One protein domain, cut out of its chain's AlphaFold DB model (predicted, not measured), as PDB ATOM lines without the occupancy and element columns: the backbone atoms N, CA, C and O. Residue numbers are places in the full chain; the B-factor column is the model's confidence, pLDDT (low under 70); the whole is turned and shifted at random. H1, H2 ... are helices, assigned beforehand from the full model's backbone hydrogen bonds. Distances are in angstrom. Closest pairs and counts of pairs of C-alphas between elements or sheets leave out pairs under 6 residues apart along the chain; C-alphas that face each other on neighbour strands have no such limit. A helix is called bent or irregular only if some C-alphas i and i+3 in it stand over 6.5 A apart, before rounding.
ATOM      1  N   LEU A 299      73.975 -23.039  14.830       70.62
ATOM      2  CA  LEU A 299      72.840 -22.107  14.847       70.62
ATOM      3  C   LEU A 299      72.758 -21.189  13.614       70.62
ATOM      4  O   LEU A 299      71.720 -20.557  13.410       70.62
ATOM      5  N   GLN A 300      73.828 -21.076  12.820       67.06
ATOM      6  CA  GLN A 300      73.881 -20.204  11.634       67.06
ATOM      7  C   GLN A 300      73.307 -20.860  10.367       67.06
ATOM      8  O   GLN A 300      72.800 -20.158   9.502       67.06
ATOM      9  N   GLY A 301      73.361 -22.191  10.261       57.66
ATOM     10  CA  GLY A 301      72.979 -22.927   9.047       57.66
ATOM     11  C   GLY A 301      71.590 -23.576   9.053       57.66
ATOM     12  O   GLY A 301      71.299 -24.344   8.142       57.66
ATOM     13  N   TYR A 302      70.752 -23.345  10.073       60.44
ATOM     14  CA  TYR A 302      69.463 -24.036  10.238       60.44
ATOM     15  C   TYR A 302      68.269 -23.078  10.224       60.44
ATOM     16  O   TYR A 302      68.265 -22.058  10.912       60.44
ATOM     17  N   GLN A 303      67.224 -23.468   9.489       70.31
ATOM     18  CA  GLN A 303      65.887 -22.884   9.594       70.31
ATOM     19  C   GLN A 303      65.215 -23.424  10.860       70.31
ATOM     20  O   GLN A 303      64.876 -24.604  10.942       70.31
ATOM     21  N   LEU A 304      65.095 -22.569  11.871       79.69
ATOM     22  CA  LEU A 304      64.563 -22.920  13.183       79.69
ATOM     23  C   LEU A 304      63.035 -22.771  13.187       79.69
ATOM     24  O   LEU A 304      62.508 -21.682  12.946       79.69
ATOM     25  N   GLU A 305      62.332 -23.861  13.493       83.00
ATOM     26  CA  GLU A 305      60.868 -23.915  13.575       83.00
ATOM     27  C   GLU A 305      60.342 -22.970  14.667       83.00
ATOM     28  O   GLU A 305      59.272 -22.375  14.530       83.00
ATOM     29  N   SER A 306      61.116 -22.790  15.743       83.25
ATOM     30  CA  SER A 306      60.795 -21.845  16.807       83.25
ATOM     31  C   SER A 306      60.735 -20.404  16.310       83.25
ATOM     32  O   SER A 306      59.887 -19.662  16.786       83.25
ATOM     33  N   LEU A 307      61.597 -20.008  15.363       81.75
ATOM     34  CA  LEU A 307      61.637 -18.628  14.869       81.75
ATOM     35  C   LEU A 307      60.504 -18.353  13.873       81.75
ATOM     36  O   LEU A 307      59.874 -17.309  13.955       81.75
ATOM     37  N   GLN A 308      60.153 -19.323  13.025       81.56
ATOM     38  CA  GLN A 308      58.996 -19.203  12.121       81.56
ATOM     39  C   GLN A 308      57.671 -19.028  12.879       81.56
ATOM     40  O   GLN A 308      56.765 -18.332  12.431       81.56
ATOM     41  N   LYS A 309      57.537 -19.655  14.054       83.56
ATOM     42  CA  LYS A 309      56.338 -19.518  14.895       83.56
ATOM     43  C   LYS A 309      56.279 -18.190  15.658       83.56
ATOM     44  O   LYS A 309      55.190 -17.803  16.076       83.56
ATOM     45  N   ILE A 310      57.404 -17.487  15.814       82.81
ATOM     46  CA  ILE A 310      57.434 -16.144  16.416       82.81
ATOM     47  C   ILE A 310      56.758 -15.120  15.493       82.81
ATOM     48  O   ILE A 310      56.068 -14.237  15.994       82.81
ATOM     49  N   ASP A 311      56.849 -15.282  14.170       80.12
ATOM     50  CA  ASP A 311      56.163 -14.395  13.215       80.12
ATOM     51  C   ASP A 311      54.638 -14.440  13.388       80.12
ATOM     52  O   ASP A 311      53.957 -13.415  13.338       80.12
ATOM     53  N   LYS A 312      54.097 -15.631  13.672       82.75
ATOM     54  CA  LYS A 312      52.676 -15.804  13.978       82.75
ATOM     55  C   LYS A 312      52.291 -15.146  15.307       82.75
ATOM     56  O   LYS A 312      51.295 -14.436  15.354       82.75
ATOM     57  N   LEU A 313      53.103 -15.320  16.356       86.94
ATOM     58  CA  LEU A 313      52.893 -14.644  17.644       86.94
ATOM     59  C   LEU A 313      52.885 -13.121  17.483       86.94
ATOM     60  O   LEU A 313      52.060 -12.458  18.104       86.94
ATOM     61  N   LYS A 314      53.795 -12.570  16.669       85.94
ATOM     62  CA  LYS A 314      53.849 -11.133  16.389       85.94
ATOM     63  C   LYS A 314      52.513 -10.644  15.833       85.94
ATOM     64  O   LYS A 314      51.933  -9.725  16.398       85.94
ATOM     65  N   LYS A 315      52.011 -11.314  14.795       84.81
ATOM     66  CA  LYS A 315      50.734 -10.980  14.160       84.81
ATOM     67  C   LYS A 315      49.549 -11.105  15.125       84.81
ATOM     68  O   LYS A 315      48.788 -10.159  15.278       84.81
ATOM     69  N   ASP A 316      49.431 -12.234  15.826       86.38
ATOM     70  CA  ASP A 316      48.306 -12.487  16.740       86.38
ATOM     71  C   ASP A 316      48.312 -11.512  17.940       86.38
ATOM     72  O   ASP A 316      47.259 -11.148  18.472       86.38
ATOM     73  N   TYR A 317      49.497 -11.058  18.363       86.12
ATOM     74  CA  TYR A 317      49.650 -10.035  19.394       86.12
ATOM     75  C   TYR A 317      49.331  -8.621  18.885       86.12
ATOM     76  O   TYR A 317      48.647  -7.881  19.592       86.12
ATOM     77  N   GLU A 318      49.773  -8.250  17.679       86.25
ATOM     78  CA  GLU A 318      49.390  -6.990  17.019       86.25
ATOM     79  C   GLU A 318      47.860  -6.897  16.883       86.25
ATOM     80  O   GLU A 318      47.259  -5.946  17.388       86.25
ATOM     81  N   ASP A 319      47.218  -7.949  16.362       86.81
ATOM     82  CA  ASP A 319      45.759  -8.035  16.224       86.81
ATOM     83  C   ASP A 319      45.039  -7.879  17.580       86.81
ATOM     84  O   ASP A 319      44.003  -7.213  17.682       86.81
ATOM     85  N   PHE A 320      45.577  -8.477  18.653       88.88
ATOM     86  CA  PHE A 320      45.027  -8.335  20.006       88.88
ATOM     87  C   PHE A 320      45.124  -6.902  20.522       88.88
ATOM     88  O   PHE A 320      44.159  -6.397  21.100       88.88
ATOM     89  N   ILE A 321      46.273  -6.250  20.339       85.31
ATOM     90  CA  ILE A 321      46.480  -4.870  20.781       85.31
ATOM     91  C   ILE A 321      45.548  -3.924  20.022       85.31
ATOM     92  O   ILE A 321      44.895  -3.089  20.652       85.31
ATOM     93  N   ASP A 322      45.420  -4.089  18.708       86.94
ATOM     94  CA  ASP A 322      44.532  -3.274  17.880       86.94
ATOM     95  C   ASP A 322      43.066  -3.451  18.284       86.94
ATOM     96  O   ASP A 322      42.347  -2.466  18.495       86.94
ATOM     97  N   TYR A 323      42.632  -4.694  18.507       86.62
ATOM     98  CA  TYR A 323      41.275  -4.970  18.966       86.62
ATOM     99  C   TYR A 323      41.018  -4.415  20.376       86.62
ATOM    100  O   TYR A 323      40.007  -3.743  20.600       86.62
ATOM    101  N   ALA A 324      41.944  -4.598  21.320       83.56
ATOM    102  CA  ALA A 324      41.833  -4.048  22.671       83.56
ATOM    103  C   ALA A 324      41.787  -2.505  22.677       83.56
ATOM    104  O   ALA A 324      41.014  -1.906  23.428       83.56
ATOM    105  N   ASN A 325      42.565  -1.849  21.812       82.88
ATOM    106  CA  ASN A 325      42.529  -0.399  21.634       82.88
ATOM    107  C   ASN A 325      41.204   0.071  21.012       82.88
ATOM    108  O   ASN A 325      40.677   1.110  21.417       82.88
ATOM    109  N   SER A 326      40.633  -0.693  20.074       82.81
ATOM    110  CA  SER A 326      39.306  -0.403  19.510       82.81
ATOM    111  C   SER A 326      38.207  -0.454  20.580       82.81
ATOM    112  O   SER A 326      37.377   0.452  20.650       82.81
ATOM    113  N   ILE A 327      38.278  -1.428  21.496       83.00
ATOM    114  CA  ILE A 327      37.331  -1.565  22.608       83.00
ATOM    115  C   ILE A 327      37.433  -0.371  23.559       83.00
ATOM    116  O   ILE A 327      36.409   0.200  23.929       83.00
ATOM    117  N   LYS A 328      38.649   0.069  23.911       78.69
ATOM    118  CA  LYS A 328      38.844   1.259  24.760       78.69
ATOM    119  C   LYS A 328      38.171   2.510  24.188       78.69
ATOM    120  O   LYS A 328      37.641   3.309  24.955       78.69
ATOM    121  N   LYS A 329      38.159   2.671  22.858       78.94
ATOM    122  CA  LYS A 329      37.451   3.777  22.194       78.94
ATOM    123  C   LYS A 329      35.929   3.630  22.303       78.94
ATOM    124  O   LYS A 329      35.256   4.613  22.586       78.94
ATOM    125  N   THR A 330      35.390   2.420  22.127       80.44
ATOM    126  CA  THR A 330      33.937   2.178  22.226       80.44
ATOM    127  C   THR A 330      33.404   2.252  23.658       80.44
ATOM    128  O   THR A 330      32.301   2.742  23.856       80.44
ATOM    129  N   VAL A 331      34.205   1.884  24.665       80.69
ATOM    130  CA  VAL A 331      33.824   1.918  26.092       80.69
ATOM    131  C   VAL A 331      33.363   3.310  26.539       80.69
ATOM    132  O   VAL A 331      32.444   3.422  27.346       80.69
ATOM    133  N   ALA A 332      33.966   4.383  26.015       78.25
ATOM    134  CA  ALA A 332      33.534   5.746  26.322       78.25
ATOM    135  C   ALA A 332      32.099   6.026  25.835       78.25
ATOM    136  O   ALA A 332      31.330   6.674  26.540       78.25
ATOM    137  N   ASN A 333      31.732   5.502  24.663       81.06
ATOM    138  CA  ASN A 333      30.391   5.625  24.097       81.06
ATOM    139  C   ASN A 333      29.380   4.693  24.790       81.06
ATOM    140  O   ASN A 333      28.236   5.068  25.020       81.06
ATOM    141  N   ASP A 334      29.815   3.499  25.195       83.12
ATOM    142  CA  ASP A 334      28.973   2.566  25.950       83.12
ATOM    143  C   ASP A 334      28.602   3.175  27.325       83.12
ATOM    144  O   ASP A 334      27.449   3.110  27.753       83.12
ATOM    145  N   LYS A 335      29.536   3.889  27.981       83.06
ATOM    146  CA  LYS A 335      29.260   4.653  29.218       83.06
ATOM    147  C   LYS A 335      28.228   5.765  29.021       83.06
ATOM    148  O   LYS A 335      27.359   5.944  29.873       83.06
ATOM    149  N   THR A 336      28.304   6.526  27.927       83.69
ATOM    150  CA  THR A 336      27.339   7.608  27.669       83.69
ATOM    151  C   THR A 336      25.943   7.064  27.367       83.69
ATOM    152  O   THR A 336      24.957   7.660  27.805       83.69
ATOM    153  N   GLN A 337      25.838   5.913  26.691       82.56
ATOM    154  CA  GLN A 337      24.563   5.218  26.484       82.56
ATOM    155  C   GLN A 337      23.956   4.699  27.794       82.56
ATOM    156  O   GLN A 337      22.763   4.891  28.021       82.56
ATOM    157  N   ILE A 338      24.763   4.124  28.691       84.12
ATOM    158  CA  ILE A 338      24.312   3.688  30.025       84.12
ATOM    159  C   ILE A 338      23.748   4.864  30.835       84.12
ATOM    160  O   ILE A 338      22.668   4.750  31.414       84.12
ATOM    161  N   GLU A 339      24.422   6.018  30.835       83.88
ATOM    162  CA  GLU A 339      23.919   7.226  31.507       83.88
ATOM    163  C   GLU A 339      22.621   7.756  30.874       83.88
ATOM    164  O   GLU A 339      21.727   8.234  31.579       83.88
ATOM    165  N   LYS A 340      22.467   7.632  29.550       85.50
ATOM    166  CA  LYS A 340      21.211   7.963  28.863       85.50
ATOM    167  C   LYS A 340      20.073   7.042  29.313       85.50
ATOM    168  O   LYS A 340      19.022   7.539  29.707       85.50
ATOM    169  N   ILE A 341      20.305   5.732  29.351       86.50
ATOM    170  CA  ILE A 341      19.321   4.744  29.816       86.50
ATOM    171  C   ILE A 341      18.956   4.969  31.283       86.50
ATOM    172  O   ILE A 341      17.788   4.897  31.655       86.50
ATOM    173  N   LYS A 342      19.926   5.324  32.127       85.75
ATOM    174  CA  LYS A 342      19.677   5.687  33.526       85.75
ATOM    175  C   LYS A 342      18.731   6.888  33.648       85.75
ATOM    176  O   LYS A 342      17.828   6.876  34.485       85.75
ATOM    177  N   LYS A 343      18.889   7.904  32.792       83.69
ATOM    178  CA  LYS A 343      17.950   9.039  32.707       83.69
ATOM    179  C   LYS A 343      16.571   8.610  32.203       83.69
ATOM    180  O   LYS A 343      15.573   9.055  32.760       83.69
ATOM    181  N   GLU A 344      16.507   7.738  31.199       84.38
ATOM    182  CA  GLU A 344      15.243   7.205  30.675       84.38
ATOM    183  C   GLU A 344      14.478   6.403  31.738       84.38
ATOM    184  O   GLU A 344      13.290   6.648  31.931       84.38
ATOM    185  N   ILE A 345      15.154   5.554  32.521       82.88
ATOM    186  CA  ILE A 345      14.562   4.823  33.658       82.88
ATOM    187  C   ILE A 345      14.073   5.785  34.753       82.88
ATOM    188  O   ILE A 345      12.997   5.579  35.316       82.88
ATOM    189  N   ASN A 346      14.820   6.853  35.052       81.00
ATOM    190  CA  ASN A 346      14.388   7.869  36.019       81.00
ATOM    191  C   ASN A 346      13.136   8.627  35.550       81.00
ATOM    192  O   ASN A 346      12.228   8.863  36.348       81.00
ATOM    193  N   ASN A 347      13.051   8.966  34.261       79.06
ATOM    194  CA  ASN A 347      11.845   9.556  33.679       79.06
ATOM    195  C   ASN A 347      10.659   8.589  33.779       79.06
ATOM    196  O   ASN A 347       9.587   8.990  34.225       79.06
ATOM    197  N   LEU A 348      10.883   7.310  33.473       78.31
ATOM    198  CA  LEU A 348       9.894   6.236  33.601       78.31
ATOM    199  C   LEU A 348       9.390   6.095  35.050       78.31
ATOM    200  O   LEU A 348       8.192   5.927  35.277       78.31
ATOM    201  N   SER A 349      10.275   6.267  36.040       73.06
ATOM    202  CA  SER A 349       9.913   6.315  37.464       73.06
ATOM    203  C   SER A 349       8.982   7.479  37.804       73.06
ATOM    204  O   SER A 349       8.028   7.310  38.565       73.06
ATOM    205  N   ASN A 350       9.224   8.662  37.233       71.19
ATOM    206  CA  ASN A 350       8.367   9.832  37.439       71.19
ATOM    207  C   ASN A 350       6.988   9.641  36.795       71.19
ATOM    208  O   ASN A 350       5.976   9.950  37.425       71.19
ATOM    209  N   THR A 351       6.931   9.067  35.590       68.94
ATOM    210  CA  THR A 351       5.670   8.734  34.909       68.94
ATOM    211  C   THR A 351       4.877   7.680  35.687       68.94
ATOM    212  O   THR A 351       3.672   7.828  35.878       68.94
ATOM    213  N   ALA A 352       5.550   6.669  36.249       65.19
ATOM    214  CA  ALA A 352       4.928   5.636  37.080       65.19
ATOM    215  C   ALA A 352       4.376   6.153  38.428       65.19
ATOM    216  O   ALA A 352       3.479   5.536  39.010       65.19
ATOM    217  N   LYS A 353       4.863   7.293  38.941       69.12
ATOM    218  CA  LYS A 353       4.321   7.923  40.161       69.12
ATOM    219  C   LYS A 353       2.972   8.622  39.928       69.12
ATOM    220  O   LYS A 353       2.188   8.693  40.871       69.12
ATOM    221  N   ASN A 354       2.674   9.052  38.695       64.38
ATOM    222  CA  ASN A 354       1.521   9.891  38.326       64.38
ATOM    223  C   ASN A 354       0.557   9.215  37.320       64.38
ATOM    224  O   ASN A 354       0.106   9.851  36.369       64.38
ATOM    225  N   ILE A 355       0.238   7.933  37.512       65.44
ATOM    226  CA  ILE A 355      -0.650   7.159  36.619       65.44
ATOM    227  C   ILE A 355      -2.105   7.648  36.755       65.44
ATOM    228  O   ILE A 355      -2.649   7.614  37.861       65.44
ATOM    229  N   LYS A 356      -2.742   8.075  35.650       59.19
ATOM    230  CA  LYS A 356      -4.139   8.564  35.635       59.19
ATOM    231  C   LYS A 356      -5.074   7.740  34.736       59.19
ATOM    232  O   LYS A 356      -6.282   7.785  34.951       59.19
ATOM    233  N   SER A 357      -4.549   6.985  33.765       59.53
ATOM    234  CA  SER A 357      -5.341   6.189  32.812       59.53
ATOM    235  C   SER A 357      -4.708   4.833  32.453       59.53
ATOM    236  O   SER A 357      -3.512   4.614  32.647       59.53
ATOM    237  N   ALA A 358      -5.500   3.925  31.868       58.59
ATOM    238  CA  ALA A 358      -5.012   2.649  31.329       58.59
ATOM    239  C   ALA A 358      -4.025   2.821  30.149       58.59
ATOM    240  O   ALA A 358      -3.120   2.004  29.979       58.59
ATOM    241  N   GLY A 359      -4.138   3.913  29.379       63.28
ATOM    242  CA  GLY A 359      -3.199   4.248  28.300       63.28
ATOM    243  C   GLY A 359      -1.788   4.587  28.803       63.28
ATOM    244  O   GLY A 359      -0.802   4.265  28.140       63.28
ATOM    245  N   ASP A 360      -1.673   5.144  30.015       66.75
ATOM    246  CA  ASP A 360      -0.376   5.440  30.641       66.75
ATOM    247  C   ASP A 360       0.401   4.154  30.967       66.75
ATOM    248  O   ASP A 360       1.624   4.108  30.843       66.75
ATOM    249  N   ILE A 361      -0.309   3.077  31.326       67.69
ATOM    250  CA  ILE A 361       0.285   1.772  31.648       67.69
ATOM    251  C   ILE A 361       0.855   1.114  30.387       67.69
ATOM    252  O   ILE A 361       1.988   0.635  30.413       67.69
ATOM    253  N   GLN A 362       0.116   1.125  29.274       71.38
ATOM    254  CA  GLN A 362       0.607   0.570  28.005       71.38
ATOM    255  C   GLN A 362       1.850   1.316  27.498       71.38
ATOM    256  O   GLN A 362       2.786   0.684  27.010       71.38
ATOM    257  N   ASN A 363       1.916   2.639  27.679       74.50
ATOM    258  CA  ASN A 363       3.087   3.438  27.315       74.50
ATOM    259  C   ASN A 363       4.304   3.143  28.218       74.50
ATOM    260  O   ASN A 363       5.418   2.988  27.722       74.50
ATOM    261  N   ILE A 364       4.097   2.990  29.534       77.31
ATOM    262  CA  ILE A 364       5.144   2.575  30.488       77.31
ATOM    263  C   ILE A 364       5.697   1.190  30.125       77.31
ATOM    264  O   ILE A 364       6.912   1.001  30.133       77.31
ATOM    265  N   ILE A 365       4.828   0.239  29.766       77.88
ATOM    266  CA  ILE A 365       5.230  -1.109  29.339       77.88
ATOM    267  C   ILE A 365       6.027  -1.040  28.031       77.88
ATOM    268  O   ILE A 365       7.133  -1.570  27.973       77.88
ATOM    269  N   ALA A 366       5.535  -0.319  27.018       79.00
ATOM    270  CA  ALA A 366       6.225  -0.173  25.736       79.00
ATOM    271  C   ALA A 366       7.610   0.493  25.877       79.00
ATOM    272  O   ALA A 366       8.579   0.059  25.252       79.00
ATOM    273  N   GLN A 367       7.735   1.520  26.727       80.69
ATOM    274  CA  GLN A 367       9.019   2.167  27.021       80.69
ATOM    275  C   GLN A 367       9.945   1.259  27.837       80.69
ATOM    276  O   GLN A 367      11.133   1.173  27.538       80.69
ATOM    277  N   SER A 368       9.412   0.532  28.823       80.25
ATOM    278  CA  SER A 368      10.172  -0.443  29.610       80.25
ATOM    279  C   SER A 368      10.713  -1.576  28.734       80.25
ATOM    280  O   SER A 368      11.878  -1.948  28.869       80.25
ATOM    281  N   ASP A 369       9.912  -2.104  27.807       81.44
ATOM    282  CA  ASP A 369      10.337  -3.150  26.870       81.44
ATOM    283  C   ASP A 369      11.370  -2.636  25.866       81.44
ATOM    284  O   ASP A 369      12.338  -3.337  25.560       81.44
ATOM    285  N   LYS A 370      11.231  -1.387  25.406       84.12
ATOM    286  CA  LYS A 370      12.247  -0.739  24.571       84.12
ATOM    287  C   LYS A 370      13.588  -0.636  25.303       84.12
ATOM    288  O   LYS A 370      14.594  -1.105  24.776       84.12
ATOM    289  N   ILE A 371      13.600  -0.109  26.530       85.56
ATOM    290  CA  ILE A 371      14.826   0.016  27.334       85.56
ATOM    291  C   ILE A 371      15.405  -1.368  27.660       85.56
ATOM    292  O   ILE A 371      16.616  -1.572  27.594       85.56
ATOM    293  N   LYS A 372      14.557  -2.358  27.961       85.50
ATOM    294  CA  LYS A 372      14.979  -3.745  28.188       85.50
ATOM    295  C   LYS A 372      15.693  -4.328  26.967       85.50
ATOM    296  O   LYS A 372      16.745  -4.940  27.131       85.50
ATOM    297  N   ASN A 373      15.162  -4.119  25.764       84.06
ATOM    298  CA  ASN A 373      15.794  -4.572  24.526       84.06
ATOM    299  C   ASN A 373      17.128  -3.850  24.267       84.06
ATOM    300  O   ASN A 373      18.095  -4.486  23.854       84.06
ATOM    301  N   GLU A 374      17.220  -2.547  24.553       84.94
ATOM    302  CA  GLU A 374      18.474  -1.783  24.448       84.94
ATOM    303  C   GLU A 374      19.545  -2.297  25.427       84.94
ATOM    304  O   GLU A 374      20.684  -2.548  25.025       84.94
ATOM    305  N   ILE A 375      19.170  -2.560  26.683       85.69
ATOM    306  CA  ILE A 375      20.059  -3.163  27.687       85.69
ATOM    307  C   ILE A 375      20.506  -4.565  27.265       85.69
ATOM    308  O   ILE A 375      21.696  -4.870  27.336       85.69
ATOM    309  N   GLN A 376      19.589  -5.410  26.786       86.25
ATOM    310  CA  GLN A 376      19.914  -6.766  26.328       86.25
ATOM    311  C   GLN A 376      20.865  -6.764  25.125       86.25
ATOM    312  O   GLN A 376      21.791  -7.576  25.071       86.25
ATOM    313  N   ASN A 377      20.675  -5.840  24.180       85.69
ATOM    314  CA  ASN A 377      21.559  -5.694  23.025       85.69
ATOM    315  C   ASN A 377      22.975  -5.275  23.441       85.69
ATOM    316  O   ASN A 377      23.943  -5.866  22.962       85.69
ATOM    317  N   MET A 378      23.119  -4.332  24.378       86.56
ATOM    318  CA  MET A 378      24.438  -3.956  24.904       86.56
ATOM    319  C   MET A 378      25.080  -5.065  25.743       86.56
ATOM    320  O   MET A 378      26.278  -5.302  25.623       86.56
ATOM    321  N   GLN A 379      24.306  -5.786  26.564       84.88
ATOM    322  CA  GLN A 379      24.810  -6.948  27.309       84.88
ATOM    323  C   GLN A 379      25.368  -8.013  26.357       84.88
ATOM    324  O   GLN A 379      26.428  -8.586  26.617       84.88
ATOM    325  N   LYS A 380      24.676  -8.261  25.239       86.75
ATOM    326  CA  LYS A 380      25.135  -9.179  24.195       86.75
ATOM    327  C   LYS A 380      26.424  -8.685  23.531       86.75
ATOM    328  O   LYS A 380      27.377  -9.451  23.446       86.75
ATOM    329  N   ASP A 381      26.487  -7.416  23.137       85.81
ATOM    330  CA  ASP A 381      27.675  -6.821  22.510       85.81
ATOM    331  C   ASP A 381      28.909  -6.830  23.439       85.81
ATOM    332  O   ASP A 381      30.000  -7.243  23.039       85.81
ATOM    333  N   ILE A 382      28.741  -6.478  24.719       85.81
ATOM    334  CA  ILE A 382      29.812  -6.535  25.728       85.81
ATOM    335  C   ILE A 382      30.288  -7.975  25.948       85.81
ATOM    336  O   ILE A 382      31.496  -8.219  26.062       85.81
ATOM    337  N   LYS A 383      29.364  -8.940  25.979       86.00
ATOM    338  CA  LYS A 383      29.698 -10.363  26.084       86.00
ATOM    339  C   LYS A 383      30.497 -10.840  24.869       86.00
ATOM    340  O   LYS A 383      31.545 -11.456  25.049       86.00
ATOM    341  N   ASP A 384      30.066 -10.500  23.656       86.19
ATOM    342  CA  ASP A 384      30.746 -10.888  22.417       86.19
ATOM    343  C   ASP A 384      32.165 -10.282  22.337       86.19
ATOM    344  O   ASP A 384      33.127 -10.982  21.999       86.19
ATOM    345  N   LYS A 385      32.333  -9.009  22.739       87.19
ATOM    346  CA  LYS A 385      33.645  -8.341  22.874       87.19
ATOM    347  C   LYS A 385      34.561  -9.069  23.869       87.19
ATOM    348  O   LYS A 385      35.737  -9.315  23.577       87.19
ATOM    349  N   LYS A 386      34.026  -9.446  25.036       84.75
ATOM    350  CA  LYS A 386      34.752 -10.170  26.094       84.75
ATOM    351  C   LYS A 386      35.183 -11.567  25.647       84.75
ATOM    352  O   LYS A 386      36.351 -11.927  25.814       84.75
ATOM    353  N   ASP A 387      34.277 -12.326  25.039       85.00
ATOM    354  CA  ASP A 387      34.550 -13.678  24.549       85.00
ATOM    355  C   ASP A 387      35.598 -13.661  23.429       85.00
ATOM    356  O   ASP A 387      36.489 -14.515  23.386       85.00
ATOM    357  N   ARG A 388      35.560 -12.651  22.547       87.56
ATOM    358  CA  ARG A 388      36.569 -12.471  21.498       87.56
ATOM    359  C   ARG A 388      37.950 -12.140  22.071       87.56
ATOM    360  O   ARG A 388      38.919 -12.793  21.684       87.56
ATOM    361  N   LEU A 389      38.052 -11.215  23.029       86.00
ATOM    362  CA  LEU A 389      39.319 -10.925  23.721       86.00
ATOM    363  C   LEU A 389      39.879 -12.155  24.447       86.00
ATOM    364  O   LEU A 389      41.081 -12.418  24.377       86.00
ATOM    365  N   ALA A 390      39.022 -12.930  25.117       84.56
ATOM    366  CA  ALA A 390      39.425 -14.154  25.804       84.56
ATOM    367  C   ALA A 390      39.984 -15.201  24.825       84.56
ATOM    368  O   ALA A 390      41.037 -15.785  25.088       84.56
ATOM    369  N   LYS A 391      39.337 -15.385  23.665       87.31
ATOM    370  CA  LYS A 391      39.825 -16.277  22.598       87.31
ATOM    371  C   LYS A 391      41.173 -15.827  22.038       87.31
ATOM    372  O   LYS A 391      42.070 -16.655  21.914       87.31
ATOM    373  N   MET A 392      41.346 -14.537  21.751       88.62
ATOM    374  CA  MET A 392      42.613 -14.000  21.232       88.62
ATOM    375  C   MET A 392      43.749 -14.122  22.260       88.62
ATOM    376  O   MET A 392      44.850 -14.548  21.925       88.62
ATOM    377  N   LYS A 393      43.472 -13.857  23.544       86.00
ATOM    378  CA  LYS A 393      44.431 -14.095  24.634       86.00
ATOM    379  C   LYS A 393      44.823 -15.570  24.737       86.00
ATOM    380  O   LYS A 393      46.002 -15.883  24.893       86.00
ATOM    381  N   GLN A 394      43.849 -16.476  24.650       85.56
ATOM    382  CA  GLN A 394      44.115 -17.912  24.669       85.56
ATOM    383  C   GLN A 394      44.952 -18.341  23.459       85.56
ATOM    384  O   GLN A 394      45.844 -19.176  23.605       85.56
ATOM    385  N   GLN A 395      44.712 -17.741  22.291       87.25
ATOM    386  CA  GLN A 395      45.498 -17.979  21.085       87.25
ATOM    387  C   GLN A 395      46.966 -17.572  21.285       87.25
ATOM    388  O   GLN A 395      47.842 -18.412  21.112       87.25
ATOM    389  N   ILE A 396      47.235 -16.377  21.819       87.31
ATOM    390  CA  ILE A 396      48.596 -15.915  22.153       87.31
ATOM    391  C   ILE A 396      49.303 -16.866  23.136       87.31
ATOM    392  O   ILE A 396      50.479 -17.193  22.963       87.31
ATOM    393  N   ILE A 397      48.595 -17.364  24.157       85.12
ATOM    394  CA  ILE A 397      49.135 -18.371  25.091       85.12
ATOM    395  C   ILE A 397      49.464 -19.679  24.356       85.12
ATOM    396  O   ILE A 397      50.504 -20.296  24.608       85.12
ATOM    397  N   ASN A 398      48.603 -20.107  23.431       87.25
ATOM    398  CA  ASN A 398      48.837 -21.292  22.612       87.25
ATOM    399  C   ASN A 398      50.059 -21.114  21.700       87.25
ATOM    400  O   ASN A 398      50.852 -22.049  21.583       87.25
ATOM    401  N   ASP A 399      50.261 -19.934  21.111       86.31
ATOM    402  CA  ASP A 399      51.423 -19.649  20.264       86.31
ATOM    403  C   ASP A 399      52.724 -19.603  21.080       86.31
ATOM    404  O   ASP A 399      53.714 -20.213  20.675       86.31
ATOM    405  N   LEU A 400      52.717 -19.027  22.288       86.06
ATOM    406  CA  LEU A 400      53.855 -19.104  23.220       86.06
ATOM    407  C   LEU A 400      54.209 -20.555  23.585       86.06
ATOM    408  O   LEU A 400      55.381 -20.944  23.583       86.06
ATOM    409  N   ASN A 401      53.199 -21.386  23.852       85.44
ATOM    410  CA  ASN A 401      53.395 -22.812  24.113       85.44
ATOM    411  C   ASN A 401      53.914 -23.556  22.871       85.44
ATOM    412  O   ASN A 401      54.782 -24.428  22.984       85.44
ATOM    413  N   ALA A 402      53.435 -23.195  21.678       84.81
ATOM    414  CA  ALA A 402      53.892 -23.757  20.413       84.81
ATOM    415  C   ALA A 402      55.349 -23.380  20.106       84.81
ATOM    416  O   ALA A 402      56.099 -24.241  19.639       84.81
ATOM    417  N   ILE A 403      55.772 -22.148  20.418       85.56
ATOM    418  CA  ILE A 403      57.166 -21.689  20.317       85.56
ATOM    419  C   ILE A 403      58.048 -22.447  21.311       85.56
ATOM    420  O   ILE A 403      59.100 -22.954  20.927       85.56
ATOM    421  N   LYS A 404      57.605 -22.617  22.566       84.25
ATOM    422  CA  LYS A 404      58.331 -23.409  23.576       84.25
ATOM    423  C   LYS A 404      58.539 -24.857  23.119       84.25
ATOM    424  O   LYS A 404      59.646 -25.385  23.220       84.25
ATOM    425  N   LYS A 405      57.497 -25.489  22.570       85.31
ATOM    426  CA  LYS A 405      57.559 -26.855  22.025       85.31
ATOM    427  C   LYS A 405      58.449 -26.937  20.778       85.31
ATOM    428  O   LYS A 405      59.234 -27.872  20.648       85.31
ATOM    429  N   ALA A 406      58.375 -25.951  19.887       84.00
ATOM    430  CA  ALA A 406      59.242 -25.871  18.714       84.00
ATOM    431  C   ALA A 406      60.717 -25.668  19.099       84.00
ATOM    432  O   ALA A 406      61.573 -26.361  18.564       84.00
ATOM    433  N   GLY A 407      61.015 -24.839  20.106       84.25
ATOM    434  CA  GLY A 407      62.370 -24.674  20.647       84.25
ATOM    435  C   GLY A 407      62.937 -25.969  21.237       84.25
ATOM    436  O   GLY A 407      64.101 -26.303  21.011       84.25
ATOM    437  N   GLN A 408      62.108 -26.765  21.921       84.88
ATOM    438  CA  GLN A 408      62.498 -28.102  22.388       84.88
ATOM    439  C   GLN A 408      62.773 -29.069  21.222       84.88
ATOM    440  O   GLN A 408      63.732 -29.848  21.268       84.88
ATOM    441  N   ASN A 409      61.969 -29.009  20.160       84.00
ATOM    442  CA  ASN A 409      62.165 -29.822  18.961       84.00
ATOM    443  C   ASN A 409      63.434 -29.426  18.199       84.00
ATOM    444  O   ASN A 409      64.198 -30.308  17.807       84.00
ATOM    445  N   ASP A 410      63.693 -28.130  18.029       83.75
ATOM    446  CA  ASP A 410      64.904 -27.607  17.394       83.75
ATOM    447  C   ASP A 410      66.151 -27.993  18.196       83.75
ATOM    448  O   ASP A 410      67.108 -28.522  17.626       83.75
ATOM    449  N   TYR A 411      66.111 -27.876  19.528       84.38
ATOM    450  CA  TYR A 411      67.167 -28.397  20.398       84.38
ATOM    451  C   TYR A 411      67.389 -29.902  20.198       84.38
ATOM    452  O   TYR A 411      68.525 -30.365  20.084       84.38
ATOM    453  N   THR A 412      66.317 -30.690  20.124       82.94
ATOM    454  CA  THR A 412      66.401 -32.144  19.926       82.94
ATOM    455  C   THR A 412      66.991 -32.488  18.553       82.94
ATOM    456  O   THR A 412      67.855 -33.361  18.450       82.94
ATOM    457  N   LYS A 413      66.583 -31.781  17.491       80.75
ATOM    458  CA  LYS A 413      67.122 -31.940  16.129       80.75
ATOM    459  C   LYS A 413      68.612 -31.580  16.072       80.75
ATOM    460  O   LYS A 413      69.404 -32.366  15.551       80.75
ATOM    461  N   LEU A 414      69.006 -30.442  16.644       77.88
ATOM    462  CA  LEU A 414      70.397 -29.976  16.661       77.88
ATOM    463  C   LEU A 414      71.285 -30.863  17.549       77.88
ATOM    464  O   LEU A 414      72.383 -31.253  17.149       77.88
ATOM    465  N   SER A 415      70.802 -31.266  18.727       77.38
ATOM    466  CA  SER A 415      71.575 -32.074  19.680       77.38
ATOM    467  C   SER A 415      71.825 -33.517  19.220       77.38
ATOM    468  O   SER A 415      72.844 -34.096  19.614       77.38
ATOM    469  N   LYS A 416      70.993 -34.072  18.320       76.31
ATOM    470  CA  LYS A 416      71.224 -35.379  17.669       76.31
ATOM    471  C   LYS A 416      72.560 -35.449  16.919       76.31
ATOM    472  O   LYS A 416      73.159 -36.522  16.855       76.31
ATOM    473  N   LYS A 417      73.082 -34.329  16.395       69.25
ATOM    474  CA  LYS A 417      74.407 -34.293  15.737       69.25
ATOM    475  C   LYS A 417      75.542 -34.635  16.706       69.25
ATOM    476  O   LYS A 417      76.503 -35.289  16.306       69.25
ATOM    477  N   TYR A 418      75.398 -34.287  17.984       67.25
ATOM    478  CA  TYR A 418      76.340 -34.697  19.025       67.25
ATOM    479  C   TYR A 418      76.182 -36.168  19.435       67.25
ATOM    480  O   TYR A 418      77.147 -36.782  19.883       67.25
ATOM    481  N   ASP A 419      74.999 -36.769  19.268       65.62
ATOM    482  CA  ASP A 419      74.780 -38.187  19.581       65.62
ATOM    483  C   ASP A 419      75.352 -39.126  18.509       65.62
ATOM    484  O   ASP A 419      75.818 -40.215  18.840       65.62
ATOM    485  N   LEU A 420      75.442 -38.683  17.249       55.25
ATOM    486  CA  LEU A 420      76.134 -39.426  16.185       55.25
ATOM    487  C   LEU A 420      77.637 -39.617  16.481       55.25
ATOM    488  O   LEU A 420      78.202 -40.653  16.123       55.25
ATOM    489  N   LEU A 421      78.266 -38.697  17.226       57.19
ATOM    490  CA  LEU A 421      79.661 -38.806  17.689       57.19
ATOM    491  C   LEU A 421      79.877 -39.930  18.728       57.19
ATOM    492  O   LEU A 421      81.017 -40.341  18.961       57.19
ATOM    493  N   LYS A 422      78.801 -40.460  19.337       55.00
ATOM    494  CA  LYS A 422      78.853 -41.572  20.308       55.00
ATOM    495  C   LYS A 422      78.967 -42.956  19.656       55.00
ATOM    496  O   LYS A 422      79.246 -43.926  20.358       55.00
ATOM    497  N   ASP A 686      33.951  -5.514  32.489       77.31
ATOM    498  CA  ASP A 686      33.325  -6.087  33.682       77.31
ATOM    499  C   ASP A 686      32.526  -5.027  34.461       77.31
ATOM    500  O   ASP A 686      31.411  -5.318  34.899       77.31
ATOM    501  N   SER A 687      33.032  -3.788  34.563       78.38
ATOM    502  CA  SER A 687      32.284  -2.683  35.185       78.38
ATOM    503  C   SER A 687      31.024  -2.301  34.406       78.38
ATOM    504  O   SER A 687      29.959  -2.193  35.006       78.38
ATOM    505  N   LEU A 688      31.105  -2.187  33.072       81.56
ATOM    506  CA  LEU A 688      29.948  -1.846  32.228       81.56
ATOM    507  C   LEU A 688      28.843  -2.903  32.315       81.56
ATOM    508  O   LEU A 688      27.660  -2.581  32.401       81.56
ATOM    509  N   ASN A 689      29.231  -4.178  32.309       81.00
ATOM    510  CA  ASN A 689      28.284  -5.275  32.452       81.00
ATOM    511  C   ASN A 689      27.617  -5.269  33.842       81.00
ATOM    512  O   ASN A 689      26.431  -5.573  33.959       81.00
ATOM    513  N   GLY A 690      28.359  -4.891  34.890       80.38
ATOM    514  CA  GLY A 690      27.820  -4.669  36.235       80.38
ATOM    515  C   GLY A 690      26.774  -3.551  36.278       80.38
ATOM    516  O   GLY A 690      25.675  -3.764  36.797       80.38
ATOM    517  N   ASP A 691      27.071  -2.404  35.662       82.44
ATOM    518  CA  ASP A 691      26.147  -1.267  35.574       82.44
ATOM    519  C   ASP A 691      24.854  -1.649  34.832       82.44
ATOM    520  O   ASP A 691      23.752  -1.403  35.327       82.44
ATOM    521  N   LEU A 692      24.958  -2.344  33.695       84.56
ATOM    522  CA  LEU A 692      23.797  -2.826  32.932       84.56
ATOM    523  C   LEU A 692      22.940  -3.831  33.708       84.56
ATOM    524  O   LEU A 692      21.709  -3.789  33.623       84.56
ATOM    525  N   ASN A 693      23.559  -4.715  34.494       82.88
ATOM    526  CA  ASN A 693      22.826  -5.637  35.363       82.88
ATOM    527  C   ASN A 693      22.026  -4.874  36.427       82.88
ATOM    528  O   ASN A 693      20.854  -5.183  36.638       82.88
ATOM    529  N   SER A 694      22.607  -3.829  37.025       80.88
ATOM    530  CA  SER A 694      21.907  -2.983  38.004       80.88
ATOM    531  C   SER A 694      20.712  -2.226  37.397       80.88
ATOM    532  O   SER A 694      19.649  -2.126  38.019       80.88
ATOM    533  N   LEU A 695      20.835  -1.756  36.149       83.19
ATOM    534  CA  LEU A 695      19.741  -1.115  35.412       83.19
ATOM    535  C   LEU A 695      18.644  -2.126  35.052       83.19
ATOM    536  O   LEU A 695      17.460  -1.829  35.209       83.19
ATOM    537  N   THR A 696      19.031  -3.341  34.648       83.81
ATOM    538  CA  THR A 696      18.098  -4.456  34.405       83.81
ATOM    539  C   THR A 696      17.285  -4.766  35.660       83.81
ATOM    540  O   THR A 696      16.071  -4.950  35.592       83.81
ATOM    541  N   GLU A 697      17.946  -4.810  36.817       80.94
ATOM    542  CA  GLU A 697      17.317  -5.045  38.116       80.94
ATOM    543  C   GLU A 697      16.328  -3.929  38.471       80.94
ATOM    544  O   GLU A 697      15.191  -4.200  38.860       80.94
ATOM    545  N   SER A 698      16.729  -2.680  38.228       78.69
ATOM    546  CA  SER A 698      15.908  -1.484  38.443       78.69
ATOM    547  C   SER A 698      14.683  -1.418  37.522       78.69
ATOM    548  O   SER A 698      13.677  -0.820  37.898       78.69
ATOM    549  N   LEU A 699      14.725  -2.039  36.340       81.50
ATOM    550  CA  LEU A 699      13.594  -2.120  35.406       81.50
ATOM    551  C   LEU A 699      12.550  -3.176  35.782       81.50
ATOM    552  O   LEU A 699      11.390  -3.033  35.401       81.50
ATOM    553  N   LYS A 700      12.907  -4.217  36.554       79.12
ATOM    554  CA  LYS A 700      11.982  -5.319  36.908       79.12
ATOM    555  C   LYS A 700      10.697  -4.828  37.591       79.12
ATOM    556  O   LYS A 700       9.637  -5.430  37.403       79.12
ATOM    557  N   GLN A 701      10.778  -3.727  38.341       72.31
ATOM    558  CA  GLN A 701       9.638  -3.115  39.037       72.31
ATOM    559  C   GLN A 701       8.576  -2.515  38.095       72.31
ATOM    560  O   GLN A 701       7.448  -2.302  38.526       72.31
ATOM    561  N   TYR A 702       8.917  -2.280  36.822       75.19
ATOM    562  CA  TYR A 702       8.005  -1.784  35.782       75.19
ATOM    563  C   TYR A 702       7.513  -2.903  34.851       75.19
ATOM    564  O   TYR A 702       6.923  -2.641  33.807       75.19
ATOM    565  N   SER A 703       7.747  -4.168  35.213       69.44
ATOM    566  CA  SER A 703       7.181  -5.295  34.473       69.44
ATOM    567  C   SER A 703       5.661  -5.351  34.637       69.44
ATOM    568  O   SER A 703       5.123  -4.994  35.687       69.44
ATOM    569  N   GLN A 704       4.964  -5.856  33.616       66.88
ATOM    570  CA  GLN A 704       3.499  -5.974  33.597       66.88
ATOM    571  C   GLN A 704       2.946  -6.638  34.872       66.88
ATOM    572  O   GLN A 704       1.986  -6.153  35.465       66.88
ATOM    573  N   LYS A 705       3.615  -7.695  35.350       70.69
ATOM    574  CA  LYS A 705       3.254  -8.440  36.565       70.69
ATOM    575  C   LYS A 705       3.371  -7.602  37.847       70.69
ATOM    576  O   LYS A 705       2.535  -7.721  38.741       70.69
ATOM    577  N   GLU A 706       4.382  -6.740  37.935       69.75
ATOM    578  CA  GLU A 706       4.664  -5.949  39.138       69.75
ATOM    579  C   GLU A 706       3.890  -4.624  39.156       69.75
ATOM    580  O   GLU A 706       3.426  -4.206  40.220       69.75
ATOM    581  N   LEU A 707       3.626  -4.030  37.987       66.25
ATOM    582  CA  LEU A 707       2.703  -2.898  37.834       66.25
ATOM    583  C   LEU A 707       1.256  -3.295  38.173       66.25
ATOM    584  O   LEU A 707       0.579  -2.569  38.900       66.25
ATOM    585  N   GLN A 708       0.803  -4.483  37.749       64.06
ATOM    586  CA  GLN A 708      -0.502  -5.036  38.147       64.06
ATOM    587  C   GLN A 708      -0.615  -5.214  39.671       64.06
ATOM    588  O   GLN A 708      -1.623  -4.835  40.269       64.06
ATOM    589  N   LYS A 709       0.441  -5.709  40.337       65.50
ATOM    590  CA  LYS A 709       0.491  -5.781  41.811       65.50
ATOM    591  C   LYS A 709       0.457  -4.406  42.487       65.50
ATOM    592  O   LYS A 709      -0.136  -4.280  43.558       65.50
ATOM    593  N   GLN A 710       1.101  -3.385  41.916       62.88
ATOM    594  CA  GLN A 710       1.078  -2.024  42.469       62.88
ATOM    595  C   GLN A 710      -0.303  -1.364  42.347       62.88
ATOM    596  O   GLN A 710      -0.715  -0.662  43.270       62.88
ATOM    597  N   LEU A 711      -1.037  -1.623  41.261       58.91
ATOM    598  CA  LEU A 711      -2.414  -1.147  41.071       58.91
ATOM    599  C   LEU A 711      -3.381  -1.771  42.084       58.91
ATOM    600  O   LEU A 711      -4.155  -1.048  42.710       58.91
ATOM    601  N   LEU A 712      -3.262  -3.082  42.328       58.25
ATOM    602  CA  LEU A 712      -4.036  -3.793  43.357       58.25
ATOM    603  C   LEU A 712      -3.826  -3.206  44.764       58.25
ATOM    604  O   LEU A 712      -4.769  -3.131  45.547       58.25
ATOM    605  N   LYS A 713      -2.612  -2.734  45.083       59.19
ATOM    606  CA  LYS A 713      -2.298  -2.080  46.368       59.19
ATOM    607  C   LYS A 713      -2.829  -0.645  46.499       59.19
ATOM    608  O   LYS A 713      -2.910  -0.155  47.620       59.19
ATOM    609  N   LYS A 714      -3.161   0.038  45.396       54.69
ATOM    610  CA  LYS A 714      -3.607   1.447  45.385       54.69
ATOM    611  C   LYS A 714      -5.134   1.636  45.349       54.69
ATOM    612  O   LYS A 714      -5.586   2.772  45.276       54.69
TER     613      LYS A 714
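AT A GLANCE: This is residues 299 to 422 and 686 to 714 of the 722 residues of an uncharacterized protein of Nautilia sp. PV-1 (UniProt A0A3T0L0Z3). The model is a long, thin helical hairpin: H1 and H2 run side by side in opposite ways, and the shorter H3 packs along both of them in the part toward their turn. H4, shorter still, follows H3 near the end where H1 and H2 are joined, while residues 415 to 422 of H2 stick out at the other end. The printed part has 153 residues with four named helices, in the order H1, H2, H3, H4 along the chain, and no named strand; the class is all helix. The whole is extended, with a radius of gyration of the C-alphas of 27.9 A, and its C-alphas span 97 by 27 by 18 A, a rod.

HOW THE PARTS SIT: The longest helix is H2, residues 358 to 422, and it touches H1, residues 305 to 353, with 39 pairs of C-alphas within 8 A. The closest C-alphas of H1 and H2 are those of Ser 306 and Ala 406, 4.7 A apart. Their lines stand at a shallow tilt of 14 degrees and run opposite ways, and the two form a helical hairpin. H1 has a kink of 30 degrees near residue 331, and H2 has a kink of 29 degrees near residue 416. H3, residues 686 to 702, touches H2, which meets it with residues 364 to 382 alone; the closest C-alphas are those of Gln 379 and Asn 689, 6.4 A apart. H2 and H3 run opposite ways at a shallow tilt of 25 degrees. H3 also touches H1, which meets it with residues 334 to 345 alone; the closest C-alphas are those of Lys 342 and Leu 695, 7.1 A apart. H1 and H3 run the same way at a shallow tilt of 28 degrees. H1, H2 and H3 are an up-and-down bundle, each helix running against the one before it in the chain, and their packing is mostly aligned. H4, residues 704 to 713, is close to H2 but not clearly touching it, with the C-alphas of Ile 365 and Gln 704 the closest at 6.7 A. H4 is likewise close to H3 but not clearly touching it, at a steep tilt of 47 degrees, with the C-alphas of Gln 701 and Leu 707 the closest at 7.0 A. H1 and H4 are apart. In H4 every O i to N i+4 pair is within hydrogen-bond range; the counts are 41 of 45 in H1, 57 of 61 in H2 and 11 of 13 in H3.

IN THESE COORDINATES: H2 has 65 residues and measures 95.4 A from C-alpha 358 at (-5.012, 2.649, 31.329) to C-alpha 422 at (78.853, -41.572, 20.308). H1 has 49 residues and measures 70.1 A, beginning with C-alpha 305 at (60.868, -23.915, 13.575). It is neither bent nor irregular, but only just: C-alphas 329 and 332 are 6.0 A apart. H3 has 17 residues and measures 25.8 A; it is only just irregular, with C-alphas 698 and 701 lying 6.51 A apart. H4 has 10 residues and ends with C-alpha 713 at (-2.298, -2.080, 46.368).

THE WHOLE: The two C-alphas farthest apart are those of Lys 356 and Lys 422, at 98.2 A. Without residues 415 to 422, which stand free, the body spans 87 by 25 by 18 A. Residues 423 to 685 are not printed, and C-alphas 422 and 686 are 59.3 A apart across this cut, which lies between H2 and H3. The links from H1 to H2 and from H3 to H4 are tight. The mean pLDDT of the printed part is 78.7; 31 residues are under 70, namely 300 to 302, 351 to 361, 417 to 422, 703 to 704 and 706 to 714.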